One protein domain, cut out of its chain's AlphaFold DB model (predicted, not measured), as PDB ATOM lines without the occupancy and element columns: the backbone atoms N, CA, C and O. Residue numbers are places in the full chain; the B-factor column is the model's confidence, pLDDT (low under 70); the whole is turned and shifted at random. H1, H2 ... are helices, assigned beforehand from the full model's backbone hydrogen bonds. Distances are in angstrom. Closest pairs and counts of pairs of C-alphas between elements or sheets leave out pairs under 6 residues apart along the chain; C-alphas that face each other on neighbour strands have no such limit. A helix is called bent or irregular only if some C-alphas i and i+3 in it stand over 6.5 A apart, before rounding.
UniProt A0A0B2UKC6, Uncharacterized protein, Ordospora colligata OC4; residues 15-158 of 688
ATOM      1  N   GLU A  15     -46.370 -16.629  -0.162       60.94
ATOM      2  CA  GLU A  15     -47.014 -17.865  -0.639       60.94
ATOM      3  C   GLU A  15     -46.280 -19.133  -0.163       60.94
ATOM      4  O   GLU A  15     -46.892 -20.191  -0.009       60.94
ATOM      5  N   GLY A  16     -44.974 -19.034   0.112       76.12
ATOM      6  CA  GLY A  16     -44.161 -20.143   0.607       76.12
ATOM      7  C   GLY A  16     -44.437 -20.472   2.074       76.12
ATOM      8  O   GLY A  16     -44.540 -21.647   2.423       76.12
ATOM      9  N   LEU A  17     -44.608 -19.450   2.918       79.38
ATOM     10  CA  LEU A  17     -44.777 -19.628   4.362       79.38
ATOM     11  C   LEU A  17     -46.121 -20.280   4.709       79.38
ATOM     12  O   LEU A  17     -46.136 -21.286   5.413       79.38
ATOM     13  N   THR A  18     -47.232 -19.784   4.156       83.00
ATOM     14  CA  THR A  18     -48.566 -20.373   4.378       83.00
ATOM     15  C   THR A  18     -48.613 -21.836   3.923       83.00
ATOM     16  O   THR A  18     -49.097 -22.699   4.651       83.00
ATOM     17  N   ALA A  19     -48.003 -22.165   2.777       85.00
ATOM     18  CA  ALA A  19     -47.918 -23.545   2.297       85.00
ATOM     19  C   ALA A  19     -47.073 -24.460   3.205       85.00
ATOM     20  O   ALA A  19     -47.283 -25.674   3.231       85.00
ATOM     21  N   VAL A  20     -46.085 -23.920   3.928       85.50
ATOM     22  CA  VAL A  20     -45.351 -24.671   4.958       85.50
ATOM     23  C   VAL A  20     -46.235 -24.891   6.182       85.50
ATOM     24  O   VAL A  20     -46.339 -26.033   6.621       85.50
ATOM     25  N   VAL A  21     -46.933 -23.858   6.663       87.44
ATOM     26  CA  VAL A  21     -47.870 -23.959   7.799       87.44
ATOM     27  C   VAL A  21     -48.957 -25.004   7.547       87.44
ATOM     28  O   VAL A  21     -49.251 -25.816   8.421       87.44
ATOM     29  N   ASP A  22     -49.505 -25.049   6.333       88.31
ATOM     30  CA  ASP A  22     -50.516 -26.031   5.929       88.31
ATOM     31  C   ASP A  22     -50.026 -27.486   5.953       88.31
ATOM     32  O   ASP A  22     -50.849 -28.403   5.990       88.31
ATOM     33  N   ARG A  23     -48.707 -27.709   5.918       89.62
ATOM     34  CA  ARG A  23     -48.083 -29.039   5.876       89.62
ATOM     35  C   ARG A  23     -47.536 -29.516   7.218       89.62
ATOM     36  O   ARG A  23     -47.071 -30.650   7.270       89.62
ATOM     37  N   LEU A  24     -47.563 -28.686   8.262       88.44
ATOM     38  CA  LEU A  24     -47.032 -29.067   9.572       88.44
ATOM     39  C   LEU A  24     -47.839 -30.228  10.167       88.44
ATOM     40  O   LEU A  24     -49.065 -30.146  10.274       88.44
ATOM     41  N   ASP A  25     -47.153 -31.284  10.606       86.69
ATOM     42  CA  ASP A  25     -47.752 -32.380  11.364       86.69
ATOM     43  C   ASP A  25     -47.377 -32.254  12.846       86.69
ATOM     44  O   ASP A  25     -46.248 -32.527  13.238       86.69
ATOM     45  N   MET A  26     -48.329 -31.885  13.707       84.75
ATOM     46  CA  MET A  26     -48.060 -31.734  15.149       84.75
ATOM     47  C   MET A  26     -47.805 -33.058  15.883       84.75
ATOM     48  O   MET A  26     -47.455 -33.048  17.063       84.75
ATOM     49  N   ASN A  27     -47.955 -34.206  15.216       83.06
ATOM     50  CA  ASN A  27     -47.487 -35.483  15.759       83.06
ATOM     51  C   ASN A  27     -45.976 -35.681  15.548       83.06
ATOM     52  O   ASN A  27     -45.376 -36.558  16.170       83.06
ATOM     53  N   ASN A  28     -45.350 -34.870  14.692       85.19
ATOM     54  CA  ASN A  28     -43.919 -34.860  14.440       85.19
ATOM     55  C   ASN A  28     -43.237 -33.756  15.269       85.19
ATOM     56  O   ASN A  28     -43.421 -32.566  15.023       85.19
ATOM     57  N   MET A  29     -42.387 -34.143  16.225       82.31
ATOM     58  CA  MET A  29     -41.712 -33.188  17.122       82.31
ATOM     59  C   MET A  29     -40.807 -32.194  16.388       82.31
ATOM     60  O   MET A  29     -40.642 -31.067  16.847       82.31
ATOM     61  N   GLN A  30     -40.249 -32.567  15.234       83.12
ATOM     62  CA  GLN A  30     -39.445 -31.635  14.439       83.12
ATOM     63  C   GLN A  30     -40.292 -30.502  13.860       83.12
ATOM     64  O   GLN A  30     -39.827 -29.366  13.815       83.12
ATOM     65  N   ASP A  31     -41.545 -30.778  13.492       86.50
ATOM     66  CA  ASP A  31     -42.463 -29.762  12.970       86.50
ATOM     67  C   ASP A  31     -42.949 -28.837  14.093       86.50
ATOM     68  O   ASP A  31     -43.119 -27.640  13.873       86.50
ATOM     69  N   VAL A  32     -43.084 -29.359  15.317       82.69
ATOM     70  CA  VAL A  32     -43.387 -28.574  16.528       82.69
ATOM     71  C   VAL A  32     -42.230 -27.631  16.871       82.69
ATOM     72  O   VAL A  32     -42.440 -26.434  17.063       82.69
ATOM     73  N   ILE A  33     -40.992 -28.141  16.891       81.25
ATOM     74  CA  ILE A  33     -39.789 -27.324  17.114       81.25
ATOM     75  C   ILE A  33     -39.643 -26.285  16.002       81.25
ATOM     76  O   ILE A  33     -39.354 -25.120  16.278       81.25
ATOM     77  N   TRP A  34     -39.849 -26.687  14.744       87.44
ATOM     78  CA  TRP A  34     -39.813 -25.773  13.610       87.44
ATOM     79  C   TRP A  34     -40.848 -24.664  13.770       87.44
ATOM     80  O   TRP A  34     -40.492 -23.497  13.594       87.44
ATOM     81  N   ALA A  35     -42.082 -25.018  14.151       84.44
ATOM     82  CA  ALA A  35     -43.161 -24.068  14.368       84.44
ATOM     83  C   ALA A  35     -42.722 -23.002  15.367       84.44
ATOM     84  O   ALA A  35     -42.718 -21.838  14.992       84.44
ATOM     85  N   TYR A  36     -42.245 -23.382  16.558       80.38
ATOM     86  CA  TYR A  36     -41.775 -22.430  17.571       80.38
ATOM     87  C   TYR A  36     -40.562 -21.599  17.130       80.38
ATOM     88  O   TYR A  36     -40.549 -20.392  17.357       80.38
ATOM     89  N   LYS A  37     -39.578 -22.194  16.442       81.31
ATOM     90  CA  LYS A  37     -38.402 -21.456  15.939       81.31
ATOM     91  C   LYS A  37     -38.759 -20.368  14.924       81.31
ATOM     92  O   LYS A  37     -38.081 -19.347  14.864       81.31
ATOM     93  N   HIS A  38     -39.808 -20.577  14.131       83.19
ATOM     94  CA  HIS A  38     -40.204 -19.665  13.053       83.19
ATOM     95  C   HIS A  38     -41.490 -18.892  13.370       83.19
ATOM     96  O   HIS A  38     -41.997 -18.155  12.519       83.19
ATOM     97  N   ILE A  39     -42.032 -19.031  14.585       78.75
ATOM     98  CA  ILE A  39     -43.349 -18.493  14.929       78.75
ATOM     99  C   ILE A  39     -43.377 -16.962  14.957       78.75
ATOM    100  O   ILE A  39     -44.407 -16.380  14.631       78.75
ATOM    101  N   ASP A  40     -42.244 -16.305  15.235       76.00
ATOM    102  CA  ASP A  40     -42.097 -14.842  15.131       76.00
ATOM    103  C   ASP A  40     -42.239 -14.383  13.673       76.00
ATOM    104  O   ASP A  40     -42.975 -13.441  13.377       76.00
ATOM    105  N   SER A  41     -41.599 -15.090  12.736       81.31
ATOM    106  CA  SER A  41     -41.744 -14.822  11.303       81.31
ATOM    107  C   SER A  41     -43.194 -15.025  10.862       81.31
ATOM    108  O   SER A  41     -43.766 -14.143  10.223       81.31
ATOM    109  N   VAL A  42     -43.832 -16.132  11.259       81.62
ATOM    110  CA  VAL A  42     -45.251 -16.388  10.947       81.62
ATOM    111  C   VAL A  42     -46.152 -15.302  11.531       81.62
ATOM    112  O   VAL A  42     -47.005 -14.778  10.819       81.62
ATOM    113  N   TYR A  43     -45.932 -14.901  12.785       80.56
ATOM    114  CA  TYR A  43     -46.708 -13.857  13.451       80.56
ATOM    115  C   TYR A  43     -46.623 -12.509  12.728       80.56
ATOM    116  O   TYR A  43     -47.648 -11.863  12.504       80.56
ATOM    117  N   ARG A  44     -45.419 -12.101  12.307       78.31
ATOM    118  CA  ARG A  44     -45.202 -10.846  11.567       78.31
ATOM    119  C   ARG A  44     -45.793 -10.872  10.160       78.31
ATOM    120  O   ARG A  44     -46.161  -9.817   9.646       78.31
ATOM    121  N   HIS A  45     -45.869 -12.045   9.533       80.56
ATOM    122  CA  HIS A  45     -46.340 -12.189   8.156       80.56
ATOM    123  C   HIS A  45     -47.849 -12.430   8.040       80.56
ATOM    124  O   HIS A  45     -48.477 -11.881   7.137       80.56
ATOM    125  N   SER A  46     -48.443 -13.236   8.924       83.94
ATOM    126  CA  SER A  46     -49.841 -13.661   8.819       83.94
ATOM    127  C   SER A  46     -50.434 -13.999  10.188       83.94
ATOM    128  O   SER A  46     -50.190 -15.058  10.768       83.94
ATOM    129  N   LYS A  47     -51.303 -13.112  10.694       80.38
ATOM    130  CA  LYS A  47     -52.040 -13.334  11.952       80.38
ATOM    131  C   LYS A  47     -52.947 -14.571  11.882       80.38
ATOM    132  O   LYS A  47     -53.142 -15.241  12.895       80.38
ATOM    133  N   ALA A  48     -53.491 -14.872  10.700       84.44
ATOM    134  CA  ALA A  48     -54.330 -16.047  10.473       84.44
ATOM    135  C   ALA A  48     -53.517 -17.346  10.582       84.44
ATOM    136  O   ALA A  48     -53.930 -18.262  11.293       84.44
ATOM    137  N   ASP A  49     -52.339 -17.396   9.953       84.38
ATOM    138  CA  ASP A  49     -51.462 -18.570  10.018       84.38
ATOM    139  C   ASP A  49     -50.883 -18.758  11.420       84.38
ATOM    140  O   ASP A  49     -50.817 -19.878  11.915       84.38
ATOM    141  N   PHE A  50     -50.554 -17.666  12.111       85.00
ATOM    142  CA  PHE A  50     -50.163 -17.726  13.516       85.00
ATOM    143  C   PHE A  50     -51.272 -18.318  14.393       85.00
ATOM    144  O   PHE A  50     -51.023 -19.256  15.147       85.00
ATOM    145  N   GLY A  51     -52.511 -17.829  14.258       82.12
ATOM    146  CA  GLY A  51     -53.658 -18.385  14.982       82.12
ATOM    147  C   GLY A  51     -53.883 -19.867  14.668       82.12
ATOM    148  O   GLY A  51     -54.185 -20.650  15.568       82.12
ATOM    149  N   LYS A  52     -53.661 -20.272  13.412       86.25
ATOM    150  CA  LYS A  52     -53.717 -21.673  12.990       86.25
ATOM    151  C   LYS A  52     -52.648 -22.523  13.679       86.25
ATOM    152  O   LYS A  52     -52.998 -23.561  14.233       86.25
ATOM    153  N   ILE A  53     -51.384 -22.088  13.696       85.12
ATOM    154  CA  ILE A  53     -50.299 -22.809  14.384       85.12
ATOM    155  C   ILE A  53     -50.591 -22.927  15.879       85.12
ATOM    156  O   ILE A  53     -50.508 -24.025  16.420       85.12
ATOM    157  N   VAL A  54     -50.984 -21.834  16.543       84.06
ATOM    158  CA  VAL A  54     -51.329 -21.855  17.974       84.06
ATOM    159  C   VAL A  54     -52.466 -22.845  18.236       84.06
ATOM    160  O   VAL A  54     -52.358 -23.677  19.130       84.06
ATOM    161  N   GLY A  55     -53.520 -22.833  17.413       83.31
ATOM    162  CA  GLY A  55     -54.613 -23.802  17.516       83.31
ATOM    163  C   GLY A  55     -54.152 -25.252  17.337       83.31
ATOM    164  O   GLY A  55     -54.598 -26.135  18.068       83.31
ATOM    165  N   MET A  56     -53.228 -25.504  16.404       84.56
ATOM    166  CA  MET A  56     -52.630 -26.825  16.195       84.56
ATOM    167  C   MET A  56     -51.795 -27.275  17.406       84.56
ATOM    168  O   MET A  56     -51.932 -28.421  17.836       84.56
ATOM    169  N   LEU A  57     -51.001 -26.376  17.994       83.31
ATOM    170  CA  LEU A  57     -50.193 -26.636  19.191       83.31
ATOM    171  C   LEU A  57     -51.063 -26.927  20.423       83.31
ATOM    172  O   LEU A  57     -50.801 -27.884  21.145       83.31
ATOM    173  N   THR A  58     -52.148 -26.178  20.642       78.75
ATOM    174  CA  THR A  58     -53.074 -26.402  21.773       78.75
ATOM    175  C   THR A  58     -53.754 -27.776  21.717       78.75
ATOM    176  O   THR A  58     -54.077 -28.378  22.748       78.75
ATOM    177  N   MET A  59     -53.980 -28.295  20.507       80.06
ATOM    178  CA  MET A  59     -54.586 -29.613  20.289       80.06
ATOM    179  C   MET A  59     -53.577 -30.762  20.394       80.06
ATOM    180  O   MET A  59     -53.987 -31.925  20.462       80.06
ATOM    181  N   GLN A  60     -52.278 -30.462  20.434       79.69
ATOM    182  CA  GLN A  60     -51.237 -31.471  20.509       79.69
ATOM    183  C   GLN A  60     -51.290 -32.213  21.852       79.69
ATOM    184  O   GLN A  60     -51.347 -31.626  22.935       79.69
ATOM    185  N   LYS A  61     -51.247 -33.546  21.786       68.94
ATOM    186  CA  LYS A  61     -51.131 -34.420  22.954       68.94
ATOM    187  C   LYS A  61     -49.747 -35.062  22.926       68.94
ATOM    188  O   LYS A  61     -49.533 -35.983  22.149       68.94
ATOM    189  N   GLY A  62     -48.826 -34.584  23.762       70.12
ATOM    190  CA  GLY A  62     -47.565 -35.289  24.017       70.12
ATOM    191  C   GLY A  62     -46.288 -34.629  23.505       70.12
ATOM    192  O   GLY A  62     -45.419 -35.347  23.025       70.12
ATOM    193  N   ILE A  63     -46.139 -33.305  23.639       78.75
ATOM    194  CA  ILE A  63     -44.795 -32.701  23.606       78.75
ATOM    195  C   ILE A  63     -43.991 -33.343  24.745       78.75
ATOM    196  O   ILE A  63     -44.449 -33.369  25.890       78.75
ATOM    197  N   ASP A  64     -42.828 -33.911  24.437       82.25
ATOM    198  CA  ASP A  64     -41.955 -34.449  25.472       82.25
ATOM    199  C   ASP A  64     -41.335 -33.314  26.301       82.25
ATOM    200  O   ASP A  64     -41.232 -32.164  25.867       82.25
ATOM    201  N   PHE A  65     -40.909 -33.640  27.517       78.75
ATOM    202  CA  PHE A  65     -40.394 -32.651  28.457       78.75
ATOM    203  C   PHE A  65     -39.194 -31.855  27.905       78.75
ATOM    204  O   PHE A  65     -39.125 -30.647  28.114       78.75
ATOM    205  N   ASN A  66     -38.280 -32.483  27.155       79.19
ATOM    206  CA  ASN A  66     -37.093 -31.791  26.639       79.19
ATOM    207  C   ASN A  66     -37.462 -30.799  25.536       79.19
ATOM    208  O   ASN A  66     -36.994 -29.661  25.552       79.19
ATOM    209  N   THR A  67     -38.343 -31.200  24.618       79.69
ATOM    210  CA  THR A  67     -38.876 -30.294  23.592       79.69
ATOM    211  C   THR A  67     -39.590 -29.107  24.236       79.69
ATOM    212  O   THR A  67     -39.389 -27.963  23.837       79.69
ATOM    213  N   GLY A  68     -40.368 -29.355  25.289       80.75
ATOM    214  CA  GLY A  68     -41.018 -28.308  26.066       80.75
ATOM    215  C   GLY A  68     -40.056 -27.320  26.735       80.75
ATOM    216  O   GLY A  68     -40.305 -26.117  26.701       80.75
ATOM    217  N   LEU A  69     -38.935 -27.804  27.284       78.12
ATOM    218  CA  LEU A  69     -37.891 -26.942  27.847       78.12
ATOM    219  C   LEU A  69     -37.241 -26.052  26.784       78.12
ATOM    220  O   LEU A  69     -37.103 -24.856  27.016       78.12
ATOM    221  N   MET A  70     -36.908 -26.603  25.613       78.75
ATOM    222  CA  MET A  70     -36.357 -25.815  24.502       78.75
ATOM    223  C   MET A  70     -37.323 -24.716  24.041       78.75
ATOM    224  O   MET A  70     -36.908 -23.625  23.662       78.75
ATOM    225  N   ILE A  71     -38.628 -24.997  24.071       81.44
ATOM    226  CA  ILE A  71     -39.646 -24.000  23.740       81.44
ATOM    227  C   ILE A  71     -39.710 -22.909  24.817       81.44
ATOM    228  O   ILE A  71     -39.755 -21.725  24.482       81.44
ATOM    229  N   LEU A  72     -39.714 -23.283  26.101       81.50
ATOM    230  CA  LEU A  72     -39.706 -22.320  27.207       81.50
ATOM    231  C   LEU A  72     -38.456 -21.436  27.195       81.50
ATOM    232  O   LEU A  72     -38.555 -20.255  27.516       81.50
ATOM    233  N   GLU A  73     -37.310 -21.985  26.797       80.38
ATOM    234  CA  GLU A  73     -36.069 -21.240  26.597       80.38
ATOM    235  C   GLU A  73     -36.257 -20.127  25.556       80.38
ATOM    236  O   GLU A  73     -36.007 -18.958  25.851       80.38
ATOM    237  N   GLU A  74     -36.809 -20.442  24.378       79.31
ATOM    238  CA  GLU A  74     -37.060 -19.424  23.348       79.31
ATOM    239  C   GLU A  74     -38.109 -18.391  23.793       79.31
ATOM    240  O   GLU A  74     -37.970 -17.199  23.509       79.31
ATOM    241  N   ILE A  75     -39.130 -18.805  24.551       82.19
ATOM    242  CA  ILE A  75     -40.090 -17.875  25.164       82.19
ATOM    243  C   ILE A  75     -39.381 -16.938  26.156       82.19
ATOM    244  O   ILE A  75     -39.617 -15.727  26.131       82.19
ATOM    245  N   GLY A  76     -38.481 -17.465  26.990       79.06
ATOM    246  CA  GLY A  76     -37.663 -16.687  27.920       79.06
ATOM    247  C   GLY A  76     -36.793 -15.653  27.202       79.06
ATOM    248  O   GLY A  76     -36.745 -14.492  27.615       79.06
ATOM    249  N   ASN A  77     -36.196 -16.033  26.070       77.25
ATOM    250  CA  ASN A  77     -35.399 -15.142  25.223       77.25
ATOM    251  C   ASN A  77     -36.236 -13.966  24.699       77.25
ATOM    252  O   ASN A  77     -35.806 -12.808  24.749       77.25
ATOM    253  N   VAL A  78     -37.462 -14.245  24.241       77.19
ATOM    254  CA  VAL A  78     -38.418 -13.214  23.806       77.19
ATOM    255  C   VAL A  78     -38.798 -12.300  24.970       77.19
ATOM    256  O   VAL A  78     -38.773 -11.075  24.823       77.19
ATOM    257  N   MET A  79     -39.107 -12.865  26.141       77.69
ATOM    258  CA  MET A  79     -39.451 -12.081  27.329       77.69
ATOM    259  C   MET A  79     -38.302 -11.163  27.755       77.69
ATOM    260  O   MET A  79     -38.532  -9.983  28.007       77.69
ATOM    261  N   HIS A  80     -37.061 -11.647  27.779       74.00
ATOM    262  CA  HIS A  80     -35.908 -10.812  28.115       74.00
ATOM    263  C   HIS A  80     -35.711  -9.666  27.123       74.00
ATOM    264  O   HIS A  80     -35.520  -8.520  27.526       74.00
ATOM    265  N   ALA A  81     -35.801  -9.953  25.822       74.81
ATOM    266  CA  ALA A  81     -35.657  -8.931  24.795       74.81
ATOM    267  C   ALA A  81     -36.716  -7.821  24.930       74.81
ATOM    268  O   ALA A  81     -36.399  -6.642  24.753       74.81
ATOM    269  N   CYS A  82     -37.955  -8.187  25.278       71.94
ATOM    270  CA  CYS A  82     -39.064  -7.244  25.426       71.94
ATOM    271  C   CYS A  82     -39.097  -6.516  26.781       71.94
ATOM    272  O   CYS A  82     -39.480  -5.346  26.829       71.94
ATOM    273  N   PHE A  83     -38.736  -7.188  27.879       71.62
ATOM    274  CA  PHE A  83     -38.961  -6.704  29.249       71.62
ATOM    275  C   PHE A  83     -37.670  -6.474  30.058       71.62
ATOM    276  O   PHE A  83     -37.701  -5.750  31.050       71.62
ATOM    277  N   GLY A  84     -36.528  -7.023  29.635       64.62
ATOM    278  CA  GLY A  84     -35.269  -7.025  30.393       64.62
ATOM    279  C   GLY A  84     -34.471  -5.717  30.366       64.62
ATOM    280  O   GLY A  84     -33.633  -5.499  31.234       64.62
ATOM    281  N   LYS A  85     -34.731  -4.802  29.418       58.56
ATOM    282  CA  LYS A  85     -33.904  -3.588  29.251       58.56
ATOM    283  C   LYS A  85     -34.122  -2.493  30.311       58.56
ATOM    284  O   LYS A  85     -33.314  -1.575  30.352       58.56
ATOM    285  N   ASN A  86     -35.158  -2.561  31.160       49.47
ATOM    286  CA  ASN A  86     -35.510  -1.439  32.052       49.47
ATOM    287  C   ASN A  86     -35.743  -1.757  33.538       49.47
ATOM    288  O   ASN A  86     -35.946  -0.815  34.299       49.47
ATOM    289  N   VAL A  87     -35.703  -3.009  34.002       46.84
ATOM    290  CA  VAL A  87     -35.833  -3.318  35.439       46.84
ATOM    291  C   VAL A  87     -35.054  -4.593  35.753       46.84
ATOM    292  O   VAL A  87     -35.198  -5.589  35.052       46.84
ATOM    293  N   ILE A  88     -34.242  -4.555  36.814       44.78
ATOM    294  CA  ILE A  88     -33.661  -5.736  37.465       44.78
ATOM    295  C   ILE A  88     -34.831  -6.501  38.098       44.78
ATOM    296  O   ILE A  88     -35.154  -6.280  39.261       44.78
ATOM    297  N   ASP A  89     -35.545  -7.309  37.317       48.16
ATOM    298  CA  ASP A  89     -36.524  -8.255  37.854       48.16
ATOM    299  C   ASP A  89     -35.805  -9.600  38.007       48.16
ATOM    300  O   ASP A  89     -35.532 -10.303  37.027       48.16
ATOM    301  N   GLU A  90     -35.405  -9.903  39.245       47.84
ATOM    302  CA  GLU A  90     -34.598 -11.079  39.598       47.84
ATOM    303  C   GLU A  90     -35.278 -12.393  39.187       47.84
ATOM    304  O   GLU A  90     -34.583 -13.362  38.900       47.84
ATOM    305  N   GLU A  91     -36.610 -12.428  39.071       46.28
ATOM    306  CA  GLU A  91     -37.368 -13.618  38.661       46.28
ATOM    307  C   GLU A  91     -37.215 -13.946  37.167       46.28
ATOM    308  O   GLU A  91     -37.027 -15.108  36.806       46.28
ATOM    309  N   ILE A  92     -37.214 -12.935  36.288       49.50
ATOM    310  CA  ILE A  92     -36.947 -13.133  34.852       49.50
ATOM    311  C   ILE A  92     -35.484 -13.538  34.664       49.50
ATOM    312  O   ILE A  92     -35.183 -14.471  33.919       49.50
ATOM    313  N   MET A  93     -34.578 -12.869  35.384       45.66
ATOM    314  CA  MET A  93     -33.161 -13.220  35.386       45.66
ATOM    315  C   MET A  93     -32.925 -14.630  35.931       45.66
ATOM    316  O   MET A  93     -32.077 -15.323  35.394       45.66
ATOM    317  N   PHE A  94     -33.690 -15.096  36.921       47.88
ATOM    318  CA  PHE A  94     -33.582 -16.448  37.472       47.88
ATOM    319  C   PHE A  94     -33.958 -17.529  36.452       47.88
ATOM    320  O   PHE A  94     -33.248 -18.530  36.341       47.88
ATOM    321  N   VAL A  95     -35.038 -17.333  35.685       49.75
ATOM    322  CA  VAL A  95     -35.437 -18.269  34.617       49.75
ATOM    323  C   VAL A  95     -34.373 -18.325  33.512       49.75
ATOM    324  O   VAL A  95     -34.078 -19.402  33.006       49.75
ATOM    325  N   ILE A  96     -33.746 -17.194  33.181       44.41
ATOM    326  CA  ILE A  96     -32.724 -17.097  32.124       44.41
ATOM    327  C   ILE A  96     -31.357 -17.626  32.592       44.41
ATOM    328  O   ILE A  96     -30.727 -18.410  31.885       44.41
ATOM    329  N   ASP A  97     -30.915 -17.255  33.797       43.00
ATOM    330  CA  ASP A  97     -29.637 -17.656  34.411       43.00
ATOM    331  C   ASP A  97     -29.585 -19.168  34.666       43.00
ATOM    332  O   ASP A  97     -28.553 -19.813  34.476       43.00
ATOM    333  N   LYS A  98     -30.727 -19.783  35.006       46.81
ATOM    334  CA  LYS A  98     -30.838 -21.243  35.127       46.81
ATOM    335  C   LYS A  98     -30.790 -21.983  33.789       46.81
ATOM    336  O   LYS A  98     -30.433 -23.161  33.796       46.81
ATOM    337  N   CYS A  99     -31.117 -21.317  32.686       39.53
ATOM    338  CA  CYS A  99     -31.141 -21.907  31.346       39.53
ATOM    339  C   CYS A  99     -29.875 -21.610  30.521       39.53
ATOM    340  O   CYS A  99     -29.662 -22.263  29.508       39.53
ATOM    341  N   GLY A 100     -28.992 -20.706  30.972       31.28
ATOM    342  CA  GLY A 100     -27.644 -20.533  30.411       31.28
ATOM    343  C   GLY A 100     -27.595 -19.945  28.995       31.28
ATOM    344  O   GLY A 100     -26.774 -20.382  28.190       31.28
ATOM    345  N   VAL A 101     -28.458 -18.973  28.688       37.00
ATOM    346  CA  VAL A 101     -28.655 -18.467  27.318       37.00
ATOM    347  C   VAL A 101     -27.954 -17.128  27.072       37.00
ATOM    348  O   VAL A 101     -28.017 -16.223  27.903       37.00
ATOM    349  N   ASP A 102     -27.322 -16.992  25.902       35.41
ATOM    350  CA  ASP A 102     -26.719 -15.752  25.390       35.41
ATOM    351  C   ASP A 102     -27.667 -15.086  24.370       35.41
ATOM    352  O   ASP A 102     -28.234 -15.763  23.509       35.41
ATOM    353  N   LEU A 103     -27.891 -13.770  24.473       41.22
ATOM    354  CA  LEU A 103     -29.046 -13.100  23.855       41.22
ATOM    355  C   LEU A 103     -28.655 -11.973  22.893       41.22
ATOM    356  O   LEU A 103     -28.062 -10.967  23.276       41.22
ATOM    357  N   GLY A 104     -29.059 -12.124  21.628       43.84
ATOM    358  CA  GLY A 104     -28.906 -11.114  20.579       43.84
ATOM    359  C   GLY A 104     -29.895  -9.942  20.685       43.84
ATOM    360  O   GLY A 104     -30.992 -10.052  21.234       43.84
ATOM    361  N   ASP A 105     -29.506  -8.805  20.109       44.53
ATOM    362  CA  ASP A 105     -30.196  -7.516  20.226       44.53
ATOM    363  C   ASP A 105     -31.498  -7.464  19.391       44.53
ATOM    364  O   ASP A 105     -31.481  -7.209  18.187       44.53
ATOM    365  N   ARG A 106     -32.658  -7.717  20.017       53.00
ATOM    366  CA  ARG A 106     -34.000  -7.593  19.397       53.00
ATOM    367  C   ARG A 106     -34.747  -6.352  19.919       53.00
ATOM    368  O   ARG A 106     -35.740  -6.465  20.630       53.00
ATOM    369  N   GLY A 107     -34.277  -5.144  19.604       51.47
ATOM    370  CA  GLY A 107     -34.991  -3.897  19.932       51.47
ATOM    371  C   GLY A 107     -36.001  -3.504  18.846       51.47
ATOM    372  O   GLY A 107     -35.569  -3.328  17.712       51.47
ATOM    373  N   ASN A 108     -37.307  -3.399  19.174       57.06
ATOM    374  CA  ASN A 108     -38.335  -2.495  18.575       57.06
ATOM    375  C   ASN A 108     -39.808  -3.000  18.614       57.06
ATOM    376  O   ASN A 108     -40.677  -2.344  18.037       57.06
ATOM    377  N   MET A 109     -40.156  -4.116  19.271       62.00
ATOM    378  CA  MET A 109     -41.567  -4.558  19.342       62.00
ATOM    379  C   MET A 109     -42.368  -3.784  20.420       62.00
ATOM    380  O   MET A 109     -41.877  -3.654  21.543       62.00
ATOM    381  N   PRO A 110     -43.599  -3.293  20.141       66.44
ATOM    382  CA  PRO A 110     -44.466  -2.703  21.165       66.44
ATOM    383  C   PRO A 110     -44.789  -3.700  22.291       66.44
ATOM    384  O   PRO A 110     -45.146  -4.846  22.017       66.44
ATOM    385  N   LEU A 111     -44.725  -3.258  23.555       65.88
ATOM    386  CA  LEU A 111     -44.912  -4.120  24.737       65.88
ATOM    387  C   LEU A 111     -46.229  -4.916  24.716       65.88
ATOM    388  O   LEU A 111     -46.244  -6.100  25.039       65.88
ATOM    389  N   GLU A 112     -47.332  -4.273  24.320       64.88
ATOM    390  CA  GLU A 112     -48.663  -4.899  24.263       64.88
ATOM    391  C   GLU A 112     -48.714  -6.057  23.254       64.88
ATOM    392  O   GLU A 112     -49.394  -7.053  23.483       64.88
ATOM    393  N   TRP A 113     -47.962  -5.949  22.157       71.38
ATOM    394  CA  TRP A 113     -47.893  -6.989  21.132       71.38
ATOM    395  C   TRP A 113     -47.009  -8.146  21.570       71.38
ATOM    396  O   TRP A 113     -47.365  -9.296  21.331       71.38
ATOM    397  N   CYS A 114     -45.895  -7.850  22.243       74.44
ATOM    398  CA  CYS A 114     -45.037  -8.890  22.797       74.44
ATOM    399  C   CYS A 114     -45.779  -9.705  23.866       74.44
ATOM    400  O   CYS A 114     -45.646 -10.923  23.914       74.44
ATOM    401  N   ALA A 115     -46.629  -9.062  24.671       73.38
ATOM    402  CA  ALA A 115     -47.437  -9.748  25.673       73.38
ATOM    403  C   ALA A 115     -48.477 -10.706  25.076       73.38
ATOM    404  O   ALA A 115     -48.523 -11.862  25.489       73.38
ATOM    405  N   ASP A 116     -49.272 -10.261  24.093       76.19
ATOM    406  CA  ASP A 116     -50.235 -11.126  23.380       76.19
ATOM    407  C   ASP A 116     -49.536 -12.317  22.712       76.19
ATOM    408  O   ASP A 116     -49.999 -13.456  22.771       76.19
ATOM    409  N   TYR A 117     -48.385 -12.042  22.100       80.88
ATOM    410  CA  TYR A 117     -47.562 -13.038  21.436       80.88
ATOM    411  C   TYR A 117     -47.038 -14.092  22.422       80.88
ATOM    412  O   TYR A 117     -47.314 -15.277  22.242       80.88
ATOM    413  N   VAL A 118     -46.355 -13.683  23.499       83.44
ATOM    414  CA  VAL A 118     -45.828 -14.600  24.527       83.44
ATOM    415  C   VAL A 118     -46.955 -15.407  25.170       83.44
ATOM    416  O   VAL A 118     -46.823 -16.621  25.332       83.44
ATOM    417  N   TYR A 119     -48.079 -14.760  25.484       84.06
ATOM    418  CA  TYR A 119     -49.248 -15.411  26.067       84.06
ATOM    419  C   TYR A 119     -49.753 -16.575  25.194       84.06
ATOM    420  O   TYR A 119     -49.897 -17.704  25.665       84.06
ATOM    421  N   LYS A 120     -49.933 -16.339  23.891       83.38
ATOM    422  CA  LYS A 120     -50.399 -17.369  22.946       83.38
ATOM    423  C   LYS A 120     -49.390 -18.491  22.714       83.38
ATOM    424  O   LYS A 120     -49.796 -19.604  22.397       83.38
ATOM    425  N   LEU A 121     -48.096 -18.220  22.877       83.31
ATOM    426  CA  LEU A 121     -47.044 -19.231  22.749       83.31
ATOM    427  C   LEU A 121     -46.937 -20.157  23.954       83.31
ATOM    428  O   LEU A 121     -46.639 -21.342  23.785       83.31
ATOM    429  N   VAL A 122     -47.149 -19.618  25.155       86.88
ATOM    430  CA  VAL A 122     -47.002 -20.376  26.399       86.88
ATOM    431  C   VAL A 122     -48.253 -21.198  26.717       86.88
ATOM    432  O   VAL A 122     -48.147 -22.277  27.298       86.88
ATOM    433  N   LEU A 123     -49.437 -20.752  26.286       85.06
ATOM    434  CA  LEU A 123     -50.711 -21.404  26.599       85.06
ATOM    435  C   LEU A 123     -50.783 -22.896  26.188       85.06
ATOM    436  O   LEU A 123     -51.215 -23.705  27.018       85.06
ATOM    437  N   PRO A 124     -50.300 -23.324  24.999       85.25
ATOM    438  CA  PRO A 124     -50.234 -24.742  24.629       85.25
ATOM    439  C   PRO A 124     -49.405 -25.616  25.587       85.25
ATOM    440  O   PRO A 124     -49.662 -26.814  25.711       85.25
ATOM    441  N   LEU A 125     -48.441 -25.030  26.306       85.06
ATOM    442  CA  LEU A 125     -47.556 -25.739  27.239       85.06
ATOM    443  C   LEU A 125     -48.147 -25.910  28.643       85.06
ATOM    444  O   LEU A 125     -47.592 -26.654  29.453       85.06
ATOM    445  N   SER A 126     -49.275 -25.261  28.939       84.12
ATOM    446  CA  SER A 126     -49.960 -25.281  30.245       84.12
ATOM    447  C   SER A 126     -50.175 -26.686  30.820       84.12
ATOM    448  O   SER A 126     -50.134 -26.876  32.036       84.12
ATOM    449  N   ARG A 127     -50.364 -27.698  29.964       80.69
ATOM    450  CA  ARG A 127     -50.566 -29.095  30.381       80.69
ATOM    451  C   ARG A 127     -49.292 -29.802  30.850       80.69
ATOM    452  O   ARG A 127     -49.405 -30.788  31.570       80.69
ATOM    453  N   LEU A 128     -48.120 -29.330  30.431       80.50
ATOM    454  CA  LEU A 128     -46.817 -29.943  30.720       80.50
ATOM    455  C   LEU A 128     -46.030 -29.144  31.757       80.50
ATOM    456  O   LEU A 128     -45.438 -29.721  32.662       80.50
ATOM    457  N   PHE A 129     -46.074 -27.816  31.654       80.69
ATOM    458  CA  PHE A 129     -45.342 -26.888  32.514       80.69
ATOM    459  C   PHE A 129     -46.313 -25.970  33.245       80.69
ATOM    460  O   PHE A 129     -46.198 -24.751  33.178       80.69
ATOM    461  N   THR A 130     -47.311 -26.560  33.913       81.25
ATOM    462  CA  THR A 130     -48.416 -25.816  34.538       81.25
ATOM    463  C   THR A 130     -47.920 -24.650  35.384       81.25
ATOM    464  O   THR A 130     -48.371 -23.531  35.174       81.25
ATOM    465  N   LYS A 131     -46.942 -24.877  36.269       83.62
ATOM    466  CA  LYS A 131     -46.410 -23.821  37.135       83.62
ATOM    467  C   LYS A 131     -45.735 -22.700  36.336       83.62
ATOM    468  O   LYS A 131     -46.120 -21.551  36.478       83.62
ATOM    469  N   GLN A 132     -44.779 -23.031  35.466       84.62
ATOM    470  CA  GLN A 132     -44.030 -22.033  34.692       84.62
ATOM    471  C   GLN A 132     -44.949 -21.225  33.770       84.62
ATOM    472  O   GLN A 132     -44.779 -20.019  33.631       84.62
ATOM    473  N   VAL A 133     -45.940 -21.880  33.160       85.19
ATOM    474  CA  VAL A 133     -46.940 -21.211  32.322       85.19
ATOM    475  C   VAL A 133     -47.782 -20.251  33.159       85.19
ATOM    476  O   VAL A 133     -47.955 -19.105  32.757       85.19
ATOM    477  N   VAL A 134     -48.266 -20.684  34.327       86.88
ATOM    478  CA  VAL A 134     -49.026 -19.822  35.246       86.88
ATOM    479  C   VAL A 134     -48.180 -18.635  35.714       86.88
ATOM    480  O   VAL A 134     -48.677 -17.513  35.679       86.88
ATOM    481  N   ASP A 135     -46.908 -18.845  36.058       85.06
ATOM    482  CA  ASP A 135     -45.983 -17.785  36.474       85.06
ATOM    483  C   ASP A 135     -45.763 -16.755  35.344       85.06
ATOM    484  O   ASP A 135     -45.867 -15.547  35.566       85.06
ATOM    485  N   ILE A 136     -45.552 -17.210  34.100       84.44
ATOM    486  CA  ILE A 136     -45.417 -16.331  32.922       84.44
ATOM    487  C   ILE A 136     -46.716 -15.557  32.664       84.44
ATOM    488  O   ILE A 136     -46.682 -14.348  32.432       84.44
ATOM    489  N   VAL A 137     -47.875 -16.218  32.719       86.38
ATOM    490  CA  VAL A 137     -49.175 -15.559  32.517       86.38
ATOM    491  C   VAL A 137     -49.450 -14.542  33.627       86.38
ATOM    492  O   VAL A 137     -49.894 -13.433  33.331       86.38
ATOM    493  N   ALA A 138     -49.136 -14.864  34.883       85.88
ATOM    494  CA  ALA A 138     -49.244 -13.953  36.020       85.88
ATOM    495  C   ALA A 138     -48.342 -12.720  35.851       85.88
ATOM    496  O   ALA A 138     -48.784 -11.581  36.041       85.88
ATOM    497  N   PHE A 139     -47.099 -12.932  35.413       83.75
ATOM    498  CA  PHE A 139     -46.176 -11.857  35.068       83.75
ATOM    499  C   PHE A 139     -46.760 -10.949  33.973       83.75
ATOM    500  O   PHE A 139     -46.850  -9.731  34.144       83.75
ATOM    501  N   LEU A 140     -47.240 -11.524  32.868       80.19
ATOM    502  CA  LEU A 140     -47.850 -10.750  31.785       80.19
ATOM    503  C   LEU A 140     -49.113 -10.011  32.243       80.19
ATOM    504  O   LEU A 140     -49.327  -8.867  31.838       80.19
ATOM    505  N   PHE A 141     -49.928 -10.619  33.105       81.56
ATOM    506  CA  PHE A 141     -51.150 -10.023  33.647       81.56
ATOM    507  C   PHE A 141     -50.873  -8.780  34.502       81.56
ATOM    508  O   PHE A 141     -51.595  -7.786  34.405       81.56
ATOM    509  N   THR A 142     -49.811  -8.795  35.310       75.50
ATOM    510  CA  THR A 142     -49.438  -7.634  36.141       75.50
ATOM    511  C   THR A 142     -48.806  -6.504  35.332       75.50
ATOM    512  O   THR A 142     -48.945  -5.335  35.697       75.50
ATOM    513  N   ARG A 143     -48.134  -6.824  34.218       73.06
ATOM    514  CA  ARG A 143     -47.397  -5.847  33.400       73.06
ATOM    515  C   ARG A 143     -48.181  -5.306  32.211       73.06
ATOM    516  O   ARG A 143     -47.818  -4.256  31.682       73.06
ATOM    517  N   THR A 144     -49.227  -5.998  31.758       68.19
ATOM    518  CA  THR A 144     -49.904  -5.678  30.492       68.19
ATOM    519  C   THR A 144     -51.422  -5.618  30.634       68.19
ATOM    520  O   THR A 144     -52.021  -6.034  31.623       68.19
ATOM    521  N   THR A 145     -52.084  -5.038  29.640       61.75
ATOM    522  CA  THR A 145     -53.552  -4.947  29.556       61.75
ATOM    523  C   THR A 145     -54.175  -6.093  28.761       61.75
ATOM    524  O   THR A 145     -55.393  -6.123  28.626       61.75
ATOM    525  N   VAL A 146     -53.355  -7.007  28.230       55.12
ATOM    526  CA  VAL A 146     -53.738  -7.908  27.133       55.12
ATOM    527  C   VAL A 146     -53.856  -9.373  27.568       55.12
ATOM    528  O   VAL A 146     -54.520 -10.149  26.890       55.12
ATOM    529  N   ALA A 147     -53.278  -9.769  28.706       60.28
ATOM    530  CA  ALA A 147     -53.297 -11.171  29.126       60.28
ATOM    531  C   ALA A 147     -54.675 -11.595  29.669       60.28
ATOM    532  O   ALA A 147     -55.112 -11.140  30.730       60.28
ATOM    533  N   GLN A 148     -55.335 -12.495  28.942       70.50
ATOM    534  CA  GLN A 148     -56.594 -13.123  29.329       70.50
ATOM    535  C   GLN A 148     -56.301 -14.252  30.315       70.50
ATOM    536  O   GLN A 148     -56.212 -15.408  29.940       70.50
ATOM    537  N   PHE A 149     -56.164 -13.933  31.605       80.81
ATOM    538  CA  PHE A 149     -56.001 -14.952  32.658       80.81
ATOM    539  C   PHE A 149     -57.113 -16.028  32.615       80.81
ATOM    540  O   PHE A 149     -56.944 -17.124  33.142       80.81
ATOM    541  N   ASP A 150     -58.236 -15.715  31.959       83.50
ATOM    542  CA  ASP A 150     -59.414 -16.560  31.869       83.50
ATOM    543  C   ASP A 150     -59.205 -17.886  31.118       83.50
ATOM    544  O   ASP A 150     -59.761 -18.901  31.541       83.50
ATOM    545  N   ASP A 151     -58.340 -17.935  30.095       84.44
ATOM    546  CA  ASP A 151     -58.149 -19.180  29.330       84.44
ATOM    547  C   ASP A 151     -57.472 -20.273  30.174       84.44
ATOM    548  O   ASP A 151     -57.632 -21.467  29.910       84.44
ATOM    549  N   LEU A 152     -56.743 -19.894  31.235       87.38
ATOM    550  CA  LEU A 152     -56.215 -20.867  32.191       87.38
ATOM    551  C   LEU A 152     -57.357 -21.617  32.898       87.38
ATOM    552  O   LEU A 152     -57.251 -22.830  33.080       87.38
ATOM    553  N   PHE A 153     -58.470 -20.959  33.241       89.69
ATOM    554  CA  PHE A 153     -59.608 -21.658  33.854       89.69
ATOM    555  C   PHE A 153     -60.261 -22.639  32.879       89.69
ATOM    556  O   PHE A 153     -60.652 -23.732  33.291       89.69
ATOM    557  N   GLU A 154     -60.335 -22.309  31.587       88.06
ATOM    558  CA  GLU A 154     -60.853 -23.230  30.565       88.06
ATOM    559  C   GLU A 154     -59.975 -24.483  30.445       88.06
ATOM    560  O   GLU A 154     -60.463 -25.616  30.440       88.06
ATOM    561  N   ILE A 155     -58.654 -24.301  30.428       85.69
ATOM    562  CA  ILE A 155     -57.692 -25.408  30.333       85.69
ATOM    563  C   ILE A 155     -57.769 -26.325  31.555       85.69
ATOM    564  O   ILE A 155     -57.655 -27.550  31.422       85.69
ATOM    565  N   PHE A 156     -57.966 -25.746  32.739       88.56
ATOM    566  CA  PHE A 156     -57.985 -26.468  34.007       88.56
ATOM    567  C   PHE A 156     -59.393 -26.744  34.546       88.56
ATOM    568  O   PHE A 156     -59.513 -27.177  35.687       88.56
ATOM    569  N   THR A 157     -60.453 -26.610  33.736       89.19
ATOM    570  CA  THR A 157     -61.861 -26.770  34.172       89.19
ATOM    571  C   THR A 157     -62.143 -28.098  34.903       89.19
ATOM    572  O   THR A 157     -63.030 -28.177  35.749       89.19
ATOM    573  N   GLY A 158     -61.378 -29.159  34.625       86.50
ATOM    574  CA  GLY A 158     -61.509 -30.458  35.301       86.50
ATOM    575  C   GLY A 158     -60.698 -30.634  36.594       86.50
ATOM    576  O   GLY A 158     -60.842 -31.665  37.248       86.50
TER     577      GLY A 158
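Overview. This is residues 15 to 158 of the 688 residues of an uncharacterized protein of Ordospora colligata OC4 (UniProt A0A0B2UKC6). Four helices, H2, H3, H4 and H6, stand side by side as a bundle, up and down, each running against the one before it in the chain. Beyond the pair H4 and H6, on the side away from H2 and H3, H5 packs on H4 and H7 packs on H6; short H1 lies past H2 and H3 at the other end, and short H8 lies to the side of H6 and H7. The printed part has 144 residues with eight named helices, H1 to H8 in order, and no named strand; its class is all helix. It is compact, with a radius of gyration of the C-alphas of 14.8 A, and spans 42 by 39 by 30 A.

Arrangement. Begin at H1, residues 15 to 21, and H2, residues 29 to 45; they are close but not clearly touching. At residues 47 to 58 you find H3, which forms a hairpin with H2; their closest C-alphas, Tyr 43 and Phe 50, are 5.2 A apart. H1 and H3 only just touch, with 3 pairs of C-alphas within 8 A, the closest Thr 18 and Asp 49 at 6.6 A. H4, residues 65 to 83, touches H2 with residues 67 to 74 alone, the closest C-alphas being Tyr 36 and Ile 71 at 6.7 A. H5, residues 90 to 99, touches H4 at a steep tilt of 42 degrees, opposite ways, closest at C-alphas Gly 76 and Ile 96, 6.5 A. Next look at the hub, H6, residues 111 to 127: it touches H4 at a shallow tilt of 15 degrees, opposite ways, closest at C-alphas Ile 75 and Val 118, 6.6 A. With residues 120 to 125 alone H6 touches H3, closest at C-alphas Thr 58 and Pro 124, 4.4 A. H7, residues 130 to 143, makes a hairpin with H6, closest at C-alphas Ser 126 and Val 133, 5.5 A. H8, residues 150 to 155, only just touches H6, with 3 pairs of C-alphas within 8 A, the closest Ser 126 and Ile 155 at 7.7 A. Every O i to N i+4 pair is within hydrogen-bond range in H3, H4, H7 and H8, against 2 of 3 in H1, 11 of 13 in H2, 5 of 6 in H5 and 9 of 13 in H6.

Along the chain. Find C-alpha 15 at (-47.014, -17.865, -0.639), where H1 begins. H2 measures 23.3 A and H4 26.0 A from first to last C-alpha, H6 26.2 A and H7 20.0 A. H2 and H6 are irregular: C-alphas 37 and 40 are 7.6 A apart, C-alphas 124 and 127 7.2 A. H8 ends at C-alpha 155, (-57.692, -25.408, 30.333).

Size, cuts and confidence. The C-alphas farthest apart, Glu 15 and Glu 90, are 42.7 A apart. The printed part has no cut, and the link from H5 to H6, 11 residues, is long. Confidence is under 70 at residues 15, 61, 84 to 112 and 144 to 147 of the model.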